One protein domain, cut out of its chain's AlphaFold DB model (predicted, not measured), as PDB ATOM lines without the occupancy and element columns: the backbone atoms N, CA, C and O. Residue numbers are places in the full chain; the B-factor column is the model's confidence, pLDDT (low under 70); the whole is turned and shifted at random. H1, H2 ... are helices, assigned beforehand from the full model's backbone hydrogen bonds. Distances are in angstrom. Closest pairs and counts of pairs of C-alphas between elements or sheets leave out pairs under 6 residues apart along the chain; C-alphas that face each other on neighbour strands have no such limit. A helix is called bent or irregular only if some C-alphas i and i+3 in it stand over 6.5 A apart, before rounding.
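What this domain is: This is residues 148 to 237 of the 532 residues of the protein "Uncharacterized protein DUF1524" of Prauserella rugosa (UniProt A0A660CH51). Two side-by-side pairs of helices, the long H2 with H4 and the short H1 with H3, pack at a steep slant to each other, with H1 crossing H2. H2 runs along the longest axis. The printed part has 90 residues, with four named helices in the order H1, H2, H3, H4 and no named strand: all helix. It is compact, with a radius of gyration of the C-alphas of 12.7 A, and elongated, spanning 40 by 25 by 20 A.

How they stand to each other: H2, residues 170 to 193, touches H4, residues 220 to 231, at a shallow tilt of 8 degrees, the same way; the closest C-alphas, of Lys 176 and Ser 220, are 5.2 A apart. With residues 176 to 184 alone, H2 touches H1, residues 156 to 163, at a steep tilt of 49 degrees, opposite ways; the closest C-alphas, of Ile 160 and Thr 177, are 5.8 A apart. H1 touches H3, residues 200 to 214, at a shallow tilt of 8 degrees, the same way; the closest C-alphas, of Ala 163 and Leu 214, are 5.0 A apart. H2 and H3 are close but not clearly touching, with the C-alphas of Tyr 188 and Pro 200 closest at 7.2 A. Every O i to N i+4 pair is within hydrogen-bond range in H1, H2 and H4, and 7 of 11 in H3.

Where its parts are: H2 is 34.6 A long, from C-alpha 170 at (-64.417, 3.514, 26.709). H4 is 15.8 A long and ends at C-alpha 231, (-44.825, 12.094, 12.441). H1 is 10.9 A long. H3, 20.2 A long, is irregular: C-alphas 202 and 205 are 7.3 A apart.

The domain as a whole: The two C-alphas farthest apart, of Asn 167 and Gly 195, are 40.0 A apart. The printed part has no cut. The link from H3 to H4 is tight; those from H1 to H2 and H2 to H3 are short. The mean pLDDT of the printed part is 94.3, and no printed residue is under 70.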
ATOM      1  N   ASN A 148     -51.141  -4.332  12.989       97.56
ATOM      2  CA  ASN A 148     -49.854  -4.323  13.683       97.56
ATOM      3  C   ASN A 148     -49.469  -5.704  14.219       97.56
ATOM      4  O   ASN A 148     -48.332  -6.142  14.037       97.56
ATOM      5  N   ALA A 149     -50.424  -6.436  14.800       95.88
ATOM      6  CA  ALA A 149     -50.200  -7.796  15.290       95.88
ATOM      7  C   ALA A 149     -49.787  -8.763  14.166       95.88
ATOM      8  O   ALA A 149     -48.963  -9.645  14.378       95.88
ATOM      9  N   THR A 150     -50.282  -8.566  12.936       94.56
ATOM     10  CA  THR A 150     -49.858  -9.363  11.764       94.56
ATOM     11  C   THR A 150     -48.376  -9.155  11.418       94.56
ATOM     12  O   THR A 150     -47.754 -10.019  10.802       94.56
ATOM     13  N   ASN A 151     -47.801  -8.024  11.835       93.50
ATOM     14  CA  ASN A 151     -46.383  -7.718  11.704       93.50
ATOM     15  C   ASN A 151     -45.602  -7.922  13.013       93.50
ATOM     16  O   ASN A 151     -44.451  -7.522  13.054       93.50
ATOM     17  N   ASN A 152     -46.162  -8.526  14.067       93.56
ATOM     18  CA  ASN A 152     -45.502  -8.665  15.379       93.56
ATOM     19  C   ASN A 152     -45.037  -7.323  15.990       93.56
ATOM     20  O   ASN A 152     -43.990  -7.249  16.631       93.56
ATOM     21  N   LEU A 153     -45.792  -6.239  15.779       94.94
ATOM     22  CA  LEU A 153     -45.555  -4.945  16.433       94.94
ATOM     23  C   LEU A 153     -46.145  -4.943  17.855       94.94
ATOM     24  O   LEU A 153     -47.008  -4.134  18.187       94.94
ATOM     25  N   ASP A 154     -45.705  -5.879  18.699       90.50
ATOM     26  CA  ASP A 154     -46.293  -6.118  20.027       90.50
ATOM     27  C   ASP A 154     -46.048  -4.970  21.018       90.50
ATOM     28  O   ASP A 154     -46.861  -4.734  21.913       90.50
ATOM     29  N   GLN A 155     -45.003  -4.163  20.803       91.81
ATOM     30  CA  GLN A 155     -44.743  -2.956  21.601       91.81
ATOM     31  C   GLN A 155     -45.875  -1.915  21.522       91.81
ATOM     32  O   GLN A 155     -45.937  -0.996  22.343       91.81
ATOM     33  N   GLN A 156     -46.831  -2.075  20.596       97.19
ATOM     34  CA  GLN A 156     -48.053  -1.276  20.584       97.19
ATOM     35  C   GLN A 156     -48.814  -1.343  21.914       97.19
ATOM     36  O   GLN A 156     -49.372  -0.332  22.332       97.19
ATOM     37  N   TYR A 157     -48.824  -2.489  22.612       97.81
ATOM     38  CA  TYR A 157     -49.555  -2.614  23.877       97.81
ATOM     39  C   TYR A 157     -48.936  -1.731  24.958       97.81
ATOM     40  O   TYR A 157     -49.662  -1.043  25.672       97.81
ATOM     41  N   MET A 158     -47.602  -1.699  25.037       97.75
ATOM     42  CA  MET A 158     -46.875  -0.824  25.956       97.75
ATOM     43  C   MET A 158     -47.195   0.640  25.670       97.75
ATOM     44  O   MET A 158     -47.567   1.377  26.580       97.75
ATOM     45  N   LEU A 159     -47.116   1.047  24.402       97.88
ATOM     46  CA  LEU A 159     -47.328   2.436  24.012       97.88
ATOM     47  C   LEU A 159     -48.777   2.895  24.254       97.88
ATOM     48  O   LEU A 159     -49.006   3.992  24.762       97.88
ATOM     49  N   ILE A 160     -49.757   2.033  23.961       98.62
ATOM     50  CA  ILE A 160     -51.174   2.296  24.245       98.62
ATOM     51  C   ILE A 160     -51.405   2.403  25.754       98.62
ATOM     52  O   ILE A 160     -52.043   3.356  26.206       98.62
ATOM     53  N   LEU A 161     -50.869   1.475  26.555       98.50
ATOM     54  CA  LEU A 161     -50.998   1.544  28.011       98.50
ATOM     55  C   LEU A 161     -50.294   2.776  28.590       98.50
ATOM     56  O   LEU A 161     -50.803   3.349  29.551       98.50
ATOM     57  N   ALA A 162     -49.186   3.229  28.001       98.31
ATOM     58  CA  ALA A 162     -48.481   4.430  28.441       98.31
ATOM     59  C   ALA A 162     -49.396   5.661  28.378       98.31
ATOM     60  O   ALA A 162     -49.513   6.364  29.381       98.31
ATOM     61  N   ALA A 163     -50.134   5.834  27.277       98.19
ATOM     62  CA  ALA A 163     -51.086   6.934  27.081       98.19
ATOM     63  C   ALA A 163     -52.455   6.736  27.767       98.19
ATOM     64  O   ALA A 163     -53.230   7.684  27.910       98.19
ATOM     65  N   THR A 164     -52.801   5.506  28.160       98.19
ATOM     66  CA  THR A 164     -54.122   5.189  28.732       98.19
ATOM     67  C   THR A 164     -54.160   5.487  30.225       98.19
ATOM     68  O   THR A 164     -53.388   4.909  30.994       98.19
ATOM     69  N   ASN A 165     -55.089   6.326  30.675       96.38
ATOM     70  CA  ASN A 165     -55.330   6.509  32.103       96.38
ATOM     71  C   ASN A 165     -56.253   5.401  32.629       96.38
ATOM     72  O   ASN A 165     -57.207   5.031  31.945       96.38
ATOM     73  N   PRO A 166     -56.042   4.880  33.856       95.31
ATOM     74  CA  PRO A 166     -56.904   3.837  34.422       95.31
ATOM     75  C   PRO A 166     -58.397   4.200  34.469       95.31
ATOM     76  O   PRO A 166     -59.237   3.310  34.469       95.31
ATOM     77  N   ASN A 167     -58.724   5.495  34.502       94.50
ATOM     78  CA  ASN A 167     -60.098   5.995  34.556       94.50
ATOM     79  C   ASN A 167     -60.627   6.476  33.190       94.50
ATOM     80  O   ASN A 167     -61.707   7.070  33.141       94.50
ATOM     81  N   ASP A 168     -59.882   6.251  32.099       97.12
ATOM     82  CA  ASP A 168     -60.343   6.584  30.750       97.12
ATOM     83  C   ASP A 168     -61.652   5.847  30.460       97.12
ATOM     84  O   ASP A 168     -61.769   4.621  30.598       97.12
ATOM     85  N   GLN A 169     -62.644   6.621  30.022       97.00
ATOM     86  CA  GLN A 169     -63.890   6.070  29.515       97.00
ATOM     87  C   GLN A 169     -63.626   5.284  28.228       97.00
ATOM     88  O   GLN A 169     -62.649   5.524  27.519       97.00
ATOM     89  N   GLU A 170     -64.538   4.377  27.890       96.38
ATOM     90  CA  GLU A 170     -64.417   3.514  26.709       96.38
ATOM     91  C   GLU A 170     -64.085   4.273  25.414       96.38
ATOM     92  O   GLU A 170     -63.214   3.852  24.656       96.38
ATOM     93  N   GLY A 171     -64.749   5.409  25.165       97.44
ATOM     94  CA  GLY A 171     -64.512   6.219  23.965       97.44
ATOM     95  C   GLY A 171     -63.111   6.830  23.916       97.44
ATOM     96  O   GLY A 171     -62.474   6.819  22.865       97.44
ATOM     97  N   GLU A 172     -62.609   7.289  25.062       98.19
ATOM     98  CA  GLU A 172     -61.284   7.899  25.181       98.19
ATOM     99  C   GLU A 172     -60.182   6.857  24.969       98.19
ATOM    100  O   GLU A 172     -59.285   7.038  24.144       98.19
ATOM    101  N   PHE A 173     -60.311   5.702  25.627       98.19
ATOM    102  CA  PHE A 173     -59.415   4.568  25.426       98.19
ATOM    103  C   PHE A 173     -59.400   4.093  23.966       98.19
ATOM    104  O   PHE A 173     -58.323   3.881  23.394       98.19
ATOM    105  N   ARG A 174     -60.578   3.952  23.338       98.12
ATOM    106  CA  ARG A 174     -60.685   3.578  21.918       98.12
ATOM    107  C   ARG A 174     -59.981   4.590  21.025       98.12
ATOM    108  O   ARG A 174     -59.189   4.191  20.172       98.12
ATOM    109  N   ARG A 175     -60.204   5.889  21.241       98.38
ATOM    110  CA  ARG A 175     -59.584   6.933  20.420       98.38
ATOM    111  C   ARG A 175     -58.063   6.947  20.566       98.38
ATOM    112  O   ARG A 175     -57.367   6.978  19.551       98.38
ATOM    113  N   LYS A 176     -57.538   6.850  21.793       98.62
ATOM    114  CA  LYS A 176     -56.087   6.746  22.042       98.62
ATOM    115  C   LYS A 176     -55.484   5.508  21.378       98.62
ATOM    116  O   LYS A 176     -54.443   5.596  20.728       98.62
ATOM    117  N   THR A 177     -56.174   4.373  21.479       98.69
ATOM    118  CA  THR A 177     -55.772   3.120  20.827       98.69
ATOM    119  C   THR A 177     -55.709   3.271  19.311       98.69
ATOM    120  O   THR A 177     -54.713   2.882  18.698       98.69
ATOM    121  N   GLN A 178     -56.737   3.861  18.696       98.50
ATOM    122  CA  GLN A 178     -56.784   4.084  17.254       98.50
ATOM    123  C   GLN A 178     -55.629   4.981  16.796       98.50
ATOM    124  O   GLN A 178     -54.928   4.617  15.856       98.50
ATOM    125  N   LEU A 179     -55.389   6.105  17.478       98.75
ATOM    126  CA  LEU A 179     -54.295   7.027  17.157       98.75
ATOM    127  C   LEU A 179     -52.930   6.330  17.215       98.75
ATOM    128  O   LEU A 179     -52.171   6.377  16.250       98.75
ATOM    129  N   ILE A 180     -52.626   5.629  18.309       98.75
ATOM    130  CA  ILE A 180     -51.316   4.989  18.489       98.75
ATOM    131  C   ILE A 180     -51.117   3.825  17.517       98.75
ATOM    132  O   ILE A 180     -50.069   3.727  16.880       98.75
ATOM    133  N   SER A 181     -52.113   2.949  17.367       98.69
ATOM    134  CA  SER A 181     -51.989   1.796  16.468       98.69
ATOM    135  C   SER A 181     -51.882   2.222  14.999       98.69
ATOM    136  O   SER A 181     -51.049   1.676  14.275       98.69
ATOM    137  N   SER A 182     -52.636   3.242  14.576       98.38
ATOM    138  CA  SER A 182     -52.550   3.813  13.221       98.38
ATOM    139  C   SER A 182     -51.215   4.510  12.969       98.38
ATOM    140  O   SER A 182     -50.650   4.395  11.883       98.38
ATOM    141  N   PHE A 183     -50.689   5.208  13.980       98.50
ATOM    142  CA  PHE A 183     -49.372   5.831  13.926       98.50
ATOM    143  C   PHE A 183     -48.267   4.786  13.724       98.50
ATOM    144  O   PHE A 183     -47.459   4.926  12.809       98.50
ATOM    145  N   LEU A 184     -48.259   3.716  14.529       98.25
ATOM    146  CA  LEU A 184     -47.264   2.644  14.420       98.25
ATOM    147  C   LEU A 184     -47.310   1.936  13.059       98.25
ATOM    148  O   LEU A 184     -46.265   1.725  12.449       98.25
ATOM    149  N   ASP A 185     -48.509   1.632  12.558       97.94
ATOM    150  CA  ASP A 185     -48.707   1.039  11.231       97.94
ATOM    151  C   ASP A 185     -48.125   1.934  10.122       97.94
ATOM    152  O   ASP A 185     -47.365   1.482   9.261       97.94
ATOM    153  N   LEU A 186     -48.417   3.238  10.185       97.75
ATOM    154  CA  LEU A 186     -47.934   4.216   9.219       97.75
ATOM    155  C   LEU A 186     -46.406   4.345   9.220       97.75
ATOM    156  O   LEU A 186     -45.780   4.269   8.157       97.75
ATOM    157  N   ILE A 187     -45.793   4.549  10.389       96.62
ATOM    158  CA  ILE A 187     -44.337   4.726  10.466       96.62
ATOM    159  C   ILE A 187     -43.610   3.443  10.079       96.62
ATOM    160  O   ILE A 187     -42.592   3.519   9.395       96.62
ATOM    161  N   TYR A 188     -44.149   2.277  10.449       96.81
ATOM    162  CA  TYR A 188     -43.562   0.991  10.104       96.81
ATOM    163  C   TYR A 188     -43.475   0.836   8.590       96.81
ATOM    164  O   TYR A 188     -42.398   0.559   8.062       96.81
ATOM    165  N   ILE A 189     -44.570   1.089   7.866       96.50
ATOM    166  CA  ILE A 189     -44.560   0.946   6.410       96.50
ATOM    167  C   ILE A 189     -43.698   2.013   5.741       96.50
ATOM    168  O   ILE A 189     -42.924   1.664   4.849       96.50
ATOM    169  N   ARG A 190     -43.757   3.281   6.172       95.69
ATOM    170  CA  ARG A 190     -42.878   4.336   5.633       95.69
ATOM    171  C   ARG A 190     -41.406   3.975   5.806       95.69
ATOM    172  O   ARG A 190     -40.660   4.001   4.829       95.69
ATOM    173  N   GLN A 191     -40.987   3.587   7.005       94.06
ATOM    174  CA  GLN A 191     -39.593   3.235   7.268       94.06
ATOM    175  C   GLN A 191     -39.168   1.966   6.522       94.06
ATOM    176  O   GLN A 191     -38.064   1.913   5.981       94.06
ATOM    177  N   LEU A 192     -40.047   0.966   6.429       93.44
ATOM    178  CA  LEU A 192     -39.782  -0.272   5.700       93.44
ATOM    179  C   LEU A 192     -39.510  -0.004   4.213       93.44
ATOM    180  O   LEU A 192     -38.519  -0.482   3.663       93.44
ATOM    181  N   VAL A 193     -40.383   0.756   3.544       94.06
ATOM    182  CA  VAL A 193     -40.261   0.976   2.093       94.06
ATOM    183  C   VAL A 193     -39.124   1.923   1.720       94.06
ATOM    184  O   VAL A 193     -38.658   1.884   0.587       94.06
ATOM    185  N   ASN A 194     -38.652   2.736   2.667       90.12
ATOM    186  CA  ASN A 194     -37.456   3.570   2.517       90.12
ATOM    187  C   ASN A 194     -36.170   2.845   2.950       90.12
ATOM    188  O   ASN A 194     -35.100   3.458   2.972       90.12
ATOM    189  N   GLY A 195     -36.257   1.566   3.330       85.00
ATOM    190  CA  GLY A 195     -35.115   0.787   3.802       85.00
ATOM    191  C   GLY A 195     -34.474   1.358   5.068       85.00
ATOM    192  O   GLY A 195     -33.277   1.182   5.253       85.00
ATOM    193  N   THR A 196     -35.234   2.084   5.894       86.62
ATOM    194  CA  THR A 196     -34.806   2.572   7.217       86.62
ATOM    195  C   THR A 196     -34.820   1.437   8.231       86.62
ATOM    196  O   THR A 196     -33.876   1.295   8.996       86.62
ATOM    197  N   ILE A 197     -35.853   0.593   8.175       87.94
ATOM    198  CA  ILE A 197     -35.944  -0.639   8.958       87.94
ATOM    199  C   ILE A 197     -36.169  -1.824   8.039       87.94
ATOM    200  O   ILE A 197     -36.655  -1.687   6.912       87.94
ATOM    201  N   SER A 198     -35.869  -3.015   8.540       85.56
ATOM    202  CA  SER A 198     -36.217  -4.256   7.855       85.56
ATOM    203  C   SER A 198     -37.092  -5.203   8.662       85.56
ATOM    204  O   SER A 198     -37.744  -6.088   8.098       85.56
ATOM    205  N   ARG A 199     -37.113  -5.023   9.981       86.44
ATOM    206  CA  ARG A 199     -37.876  -5.832  10.920       86.44
ATOM    207  C   ARG A 199     -38.623  -4.940  11.915       86.44
ATOM    208  O   ARG A 199     -38.131  -3.868  12.247       86.44
ATOM    209  N   PRO A 200     -39.768  -5.409  12.432       86.56
ATOM    210  CA  PRO A 200     -40.581  -4.680  13.409       86.56
ATOM    211  C   PRO A 200     -39.797  -4.203  14.639       86.56
ATOM    212  O   PRO A 200     -39.906  -3.040  15.006       86.56
ATOM    213  N   GLY A 201     -38.958  -5.068  15.224       87.31
ATOM    214  CA  GLY A 201     -38.202  -4.759  16.448       87.31
ATOM    215  C   GLY A 201     -37.136  -3.667  16.298       87.31
ATOM    216  O   GLY A 201     -36.627  -3.169  17.291       87.31
ATOM    217  N   GLU A 202     -36.808  -3.243  15.072       87.75
ATOM    218  CA  GLU A 202     -35.930  -2.080  14.859       87.75
ATOM    219  C   GLU A 202     -36.619  -0.754  15.250       87.75
ATOM    220  O   GLU A 202     -35.954   0.272  15.365       87.75
ATOM    221  N   LEU A 203     -37.940  -0.765  15.493       90.56
ATOM    222  CA  LEU A 203     -38.685   0.374  16.035       90.56
ATOM    223  C   LEU A 203     -38.621   0.478  17.565       90.56
ATOM    224  O   LEU A 203     -39.053   1.497  18.100       90.56
ATOM    225  N   ASP A 204     -38.115  -0.534  18.272       88.56
ATOM    226  CA  ASP A 204     -38.261  -0.637  19.727       88.56
ATOM    227  C   ASP A 204     -37.679   0.579  20.458       88.56
ATOM    228  O   ASP A 204     -38.364   1.173  21.289       88.56
ATOM    229  N   ASP A 205     -36.470   1.028  20.103       86.50
ATOM    230  CA  ASP A 205     -35.847   2.210  20.720       86.50
ATOM    231  C   ASP A 205     -36.683   3.477  20.533       86.50
ATOM    232  O   ASP A 205     -36.867   4.256  21.470       86.50
ATOM    233  N   TYR A 206     -37.260   3.647  19.342       90.31
ATOM    234  CA  TYR A 206     -38.166   4.754  19.069       90.31
ATOM    235  C   TYR A 206     -39.457   4.649  19.898       90.31
ATOM    236  O   TYR A 206     -39.958   5.655  20.401       90.31
ATOM    237  N   VAL A 207     -39.985   3.436  20.087       93.00
ATOM    238  CA  VAL A 207     -41.167   3.204  20.926       93.00
ATOM    239  C   VAL A 207     -40.866   3.478  22.403       93.00
ATOM    240  O   VAL A 207     -41.714   4.056  23.087       93.00
ATOM    241  N   TYR A 208     -39.679   3.135  22.907       92.56
ATOM    242  CA  TYR A 208     -39.279   3.448  24.282       92.56
ATOM    243  C   TYR A 208     -39.134   4.957  24.515       92.56
ATOM    244  O   TYR A 208     -39.667   5.463  25.503       92.56
ATOM    245  N   GLU A 209     -38.510   5.692  23.589       91.50
ATOM    246  CA  GLU A 209     -38.442   7.161  23.657       91.50
ATOM    247  C   GLU A 209     -39.853   7.770  23.686       91.50
ATOM    248  O   GLU A 209     -40.185   8.580  24.554       91.50
ATOM    249  N   LEU A 210     -40.723   7.331  22.771       95.00
ATOM    250  CA  LEU A 210     -42.088   7.839  22.679       95.00
ATOM    251  C   LEU A 210     -42.918   7.492  23.925       95.00
ATOM    252  O   LEU A 210     -43.727   8.300  24.371       95.00
ATOM    253  N   THR A 211     -42.690   6.324  24.529       96.25
ATOM    254  CA  THR A 211     -43.381   5.883  25.751       96.25
ATOM    255  C   THR A 211     -43.227   6.887  26.887       96.25
ATOM    256  O   THR A 211     -44.207   7.166  27.575       96.25
ATOM    257  N   GLN A 212     -42.039   7.471  27.076       91.94
ATOM    258  CA  GLN A 212     -41.825   8.472  28.125       91.94
ATOM    259  C   GLN A 212     -42.673   9.727  27.905       91.94
ATOM    260  O   GLN A 212     -43.297  10.223  28.841       91.94
ATOM    261  N   GLU A 213     -42.737  10.208  26.664       94.31
ATOM    262  CA  GLU A 213     -43.523  11.387  26.303       94.31
ATOM    263  C   GLU A 213     -45.025  11.128  26.496       94.31
ATOM    264  O   GLU A 213     -45.731  11.943  27.097       94.31
ATOM    265  N   LEU A 214     -45.507   9.953  26.074       96.38
ATOM    266  CA  LEU A 214     -46.930   9.611  26.124       96.38
ATOM    267  C   LEU A 214     -47.477   9.371  27.536       96.38
ATOM    268  O   LEU A 214     -48.685   9.471  27.728       96.38
ATOM    269  N   ARG A 215     -46.634   9.098  28.541       95.06
ATOM    270  CA  ARG A 215     -47.091   8.955  29.940       95.06
ATOM    271  C   ARG A 215     -47.737  10.218  30.500       95.06
ATOM    272  O   ARG A 215     -48.542  10.118  31.420       95.06
ATOM    273  N   SER A 216     -47.349  11.381  29.981       90.69
ATOM    274  CA  SER A 216     -47.835  12.693  30.427       90.69
ATOM    275  C   SER A 216     -49.097  13.164  29.697       90.69
ATOM    276  O   SER A 216     -49.588  14.260  29.951       90.69
ATOM    277  N   VAL A 217     -49.609  12.356  28.767       94.62
ATOM    278  CA  VAL A 217     -50.739  12.716  27.915       94.62
ATOM    279  C   VAL A 217     -52.055  12.348  28.591       94.62
ATOM    280  O   VAL A 217     -52.342  11.177  28.837       94.62
ATOM    281  N   ASP A 218     -52.897  13.354  28.815       92.12
ATOM    282  CA  ASP A 218     -54.184  13.161  29.483       92.12
ATOM    283  C   ASP A 218     -55.308  12.805  28.509       92.12
ATOM    284  O   ASP A 218     -56.120  11.925  28.802       92.12
ATOM    285  N   THR A 219     -55.333  13.445  27.335       97.56
ATOM    286  CA  THR A 219     -56.439  13.350  26.369       97.56
ATOM    287  C   THR A 219     -55.979  12.891  24.989       97.56
ATOM    288  O   THR A 219     -54.824  13.073  24.595       97.56
ATOM    289  N   SER A 220     -56.901  12.327  24.222       98.00
ATOM    290  CA  SER A 220     -56.705  11.867  22.857       98.00
ATOM    291  C   SER A 220     -56.389  13.010  21.888       98.00
ATOM    292  O   SER A 220     -55.641  12.792  20.938       98.00
ATOM    293  N   ASP A 221     -56.842  14.231  22.169       97.25
ATOM    294  CA  ASP A 221     -56.461  15.424  21.407       97.25
ATOM    295  C   ASP A 221     -54.987  15.781  21.644       97.25
ATOM    296  O   ASP A 221     -54.206  15.863  20.695       97.25
ATOM    297  N   SER A 222     -54.551  15.863  22.909       97.12
ATOM    298  CA  SER A 222     -53.130  16.093  23.223       97.12
ATOM    299  C   SER A 222     -52.222  14.968  22.707       97.12
ATOM    300  O   SER A 222     -51.088  15.213  22.291       97.12
ATOM    301  N   LEU A 223     -52.728  13.731  22.668       98.25
ATOM    302  CA  LEU A 223     -52.043  12.601  22.046       98.25
ATOM    303  C   LEU A 223     -51.866  12.816  20.541       98.25
ATOM    304  O   LEU A 223     -50.776  12.593  20.013       98.25
ATOM    305  N   ALA A 224     -52.928  13.236  19.850       98.19
ATOM    306  CA  ALA A 224     -52.891  13.504  18.419       98.19
ATOM    307  C   ALA A 224     -51.865  14.595  18.084       98.19
ATOM    308  O   ALA A 224     -51.128  14.440  17.110       98.19
ATOM    309  N   ASP A 225     -51.738  15.635  18.912       95.81
ATOM    310  CA  ASP A 225     -50.727  16.687  18.747       95.81
ATOM    311  C   ASP A 225     -49.296  16.151  18.879       95.81
ATOM    312  O   ASP A 225     -48.437  16.427  18.032       95.81
ATOM    313  N   VAL A 226     -49.029  15.341  19.912       96.19
ATOM    314  CA  VAL A 226     -47.717  14.703  20.115       96.19
ATOM    315  C   VAL A 226     -47.362  13.812  18.925       96.19
ATOM    316  O   VAL A 226     -46.291  13.965  18.331       96.19
ATOM    317  N   LEU A 227     -48.271  12.918  18.529       97.38
ATOM    318  CA  LEU A 227     -48.042  11.992  17.419       97.38
ATOM    319  C   LEU A 227     -47.904  12.724  16.081       97.38
ATOM    320  O   LEU A 227     -47.046  12.359  15.282       97.38
ATOM    321  N   SER A 228     -48.669  13.793  15.851       96.06
ATOM    322  CA  SER A 228     -48.548  14.636  14.654       96.06
ATOM    323  C   SER A 228     -47.173  15.294  14.563       96.06
ATOM    324  O   SER A 228     -46.524  15.274  13.514       96.06
ATOM    325  N   ARG A 229     -46.686  15.838  15.684       93.31
ATOM    326  CA  ARG A 229     -45.368  16.469  15.769       93.31
ATOM    327  C   ARG A 229     -44.245  15.463  15.525       93.31
ATOM    328  O   ARG A 229     -43.329  15.777  14.765       93.31
ATOM    329  N   ARG A 230     -44.354  14.256  16.091       92.06
ATOM    330  CA  ARG A 230     -43.421  13.140  15.867       92.06
ATOM    331  C   ARG A 230     -43.469  12.604  14.436       92.06
ATOM    332  O   ARG A 230     -42.422  12.347  13.849       92.06
ATOM    333  N   LEU A 231     -44.656  12.494  13.839       92.50
ATOM    334  CA  LEU A 231     -44.825  12.094  12.441       92.50
ATOM    335  C   LEU A 231     -44.147  13.093  11.498       92.50
ATOM    336  O   LEU A 231     -43.441  12.694  10.576       92.50
ATOM    337  N   ALA A 232     -44.275  14.392  11.781       88.12
ATOM    338  CA  ALA A 232     -43.611  15.458  11.034       88.12
ATOM    339  C   ALA A 232     -42.070  15.452  11.157       88.12
ATOM    340  O   ALA A 232     -41.398  16.240  10.486       88.12
ATOM    341  N   GLU A 233     -41.491  14.628  12.035       84.25
ATOM    342  CA  GLU A 233     -40.039  14.435  12.189       84.25
ATOM    343  C   GLU A 233     -39.518  13.224  11.412       84.25
ATOM    344  O   GLU A 233     -38.309  12.988  11.404       84.25
ATOM    345  N   ILE A 234     -40.402  12.442  10.790       85.12
ATOM    346  CA  ILE A 234     -40.040  11.249  10.029       85.12
ATOM    347  C   ILE A 234     -39.915  11.649   8.551       85.12
ATOM    348  O   ILE A 234     -40.908  12.041   7.944       85.12
ATOM    349  N   PRO A 235     -38.709  11.583   7.952       81.50
ATOM    350  CA  PRO A 235     -38.491  12.005   6.566       81.50
ATOM    351  C   PRO A 235     -38.956  10.971   5.529       81.50
ATOM    352  O   PRO A 235     -39.000  11.290   4.338       81.50
ATOM    353  N   ASP A 236     -39.240   9.746   5.977       88.56
ATOM    354  CA  ASP A 236     -39.627   8.620   5.138       88.56
ATOM    355  C   ASP A 236     -41.047   8.803   4.593       88.56
ATOM    356  O   ASP A 236     -42.005   9.035   5.332       88.56
ATOM    357  N   GLU A 237     -41.177   8.668   3.276       90.88
ATOM    358  CA  GLU A 237     -42.422   8.866   2.527       90.88
ATOM    359  C   GLU A 237     -42.629   7.726   1.525       90.88
ATOM    360  O   GLU A 237     -41.681   7.037   1.146       90.88
TER     361      GLU A 237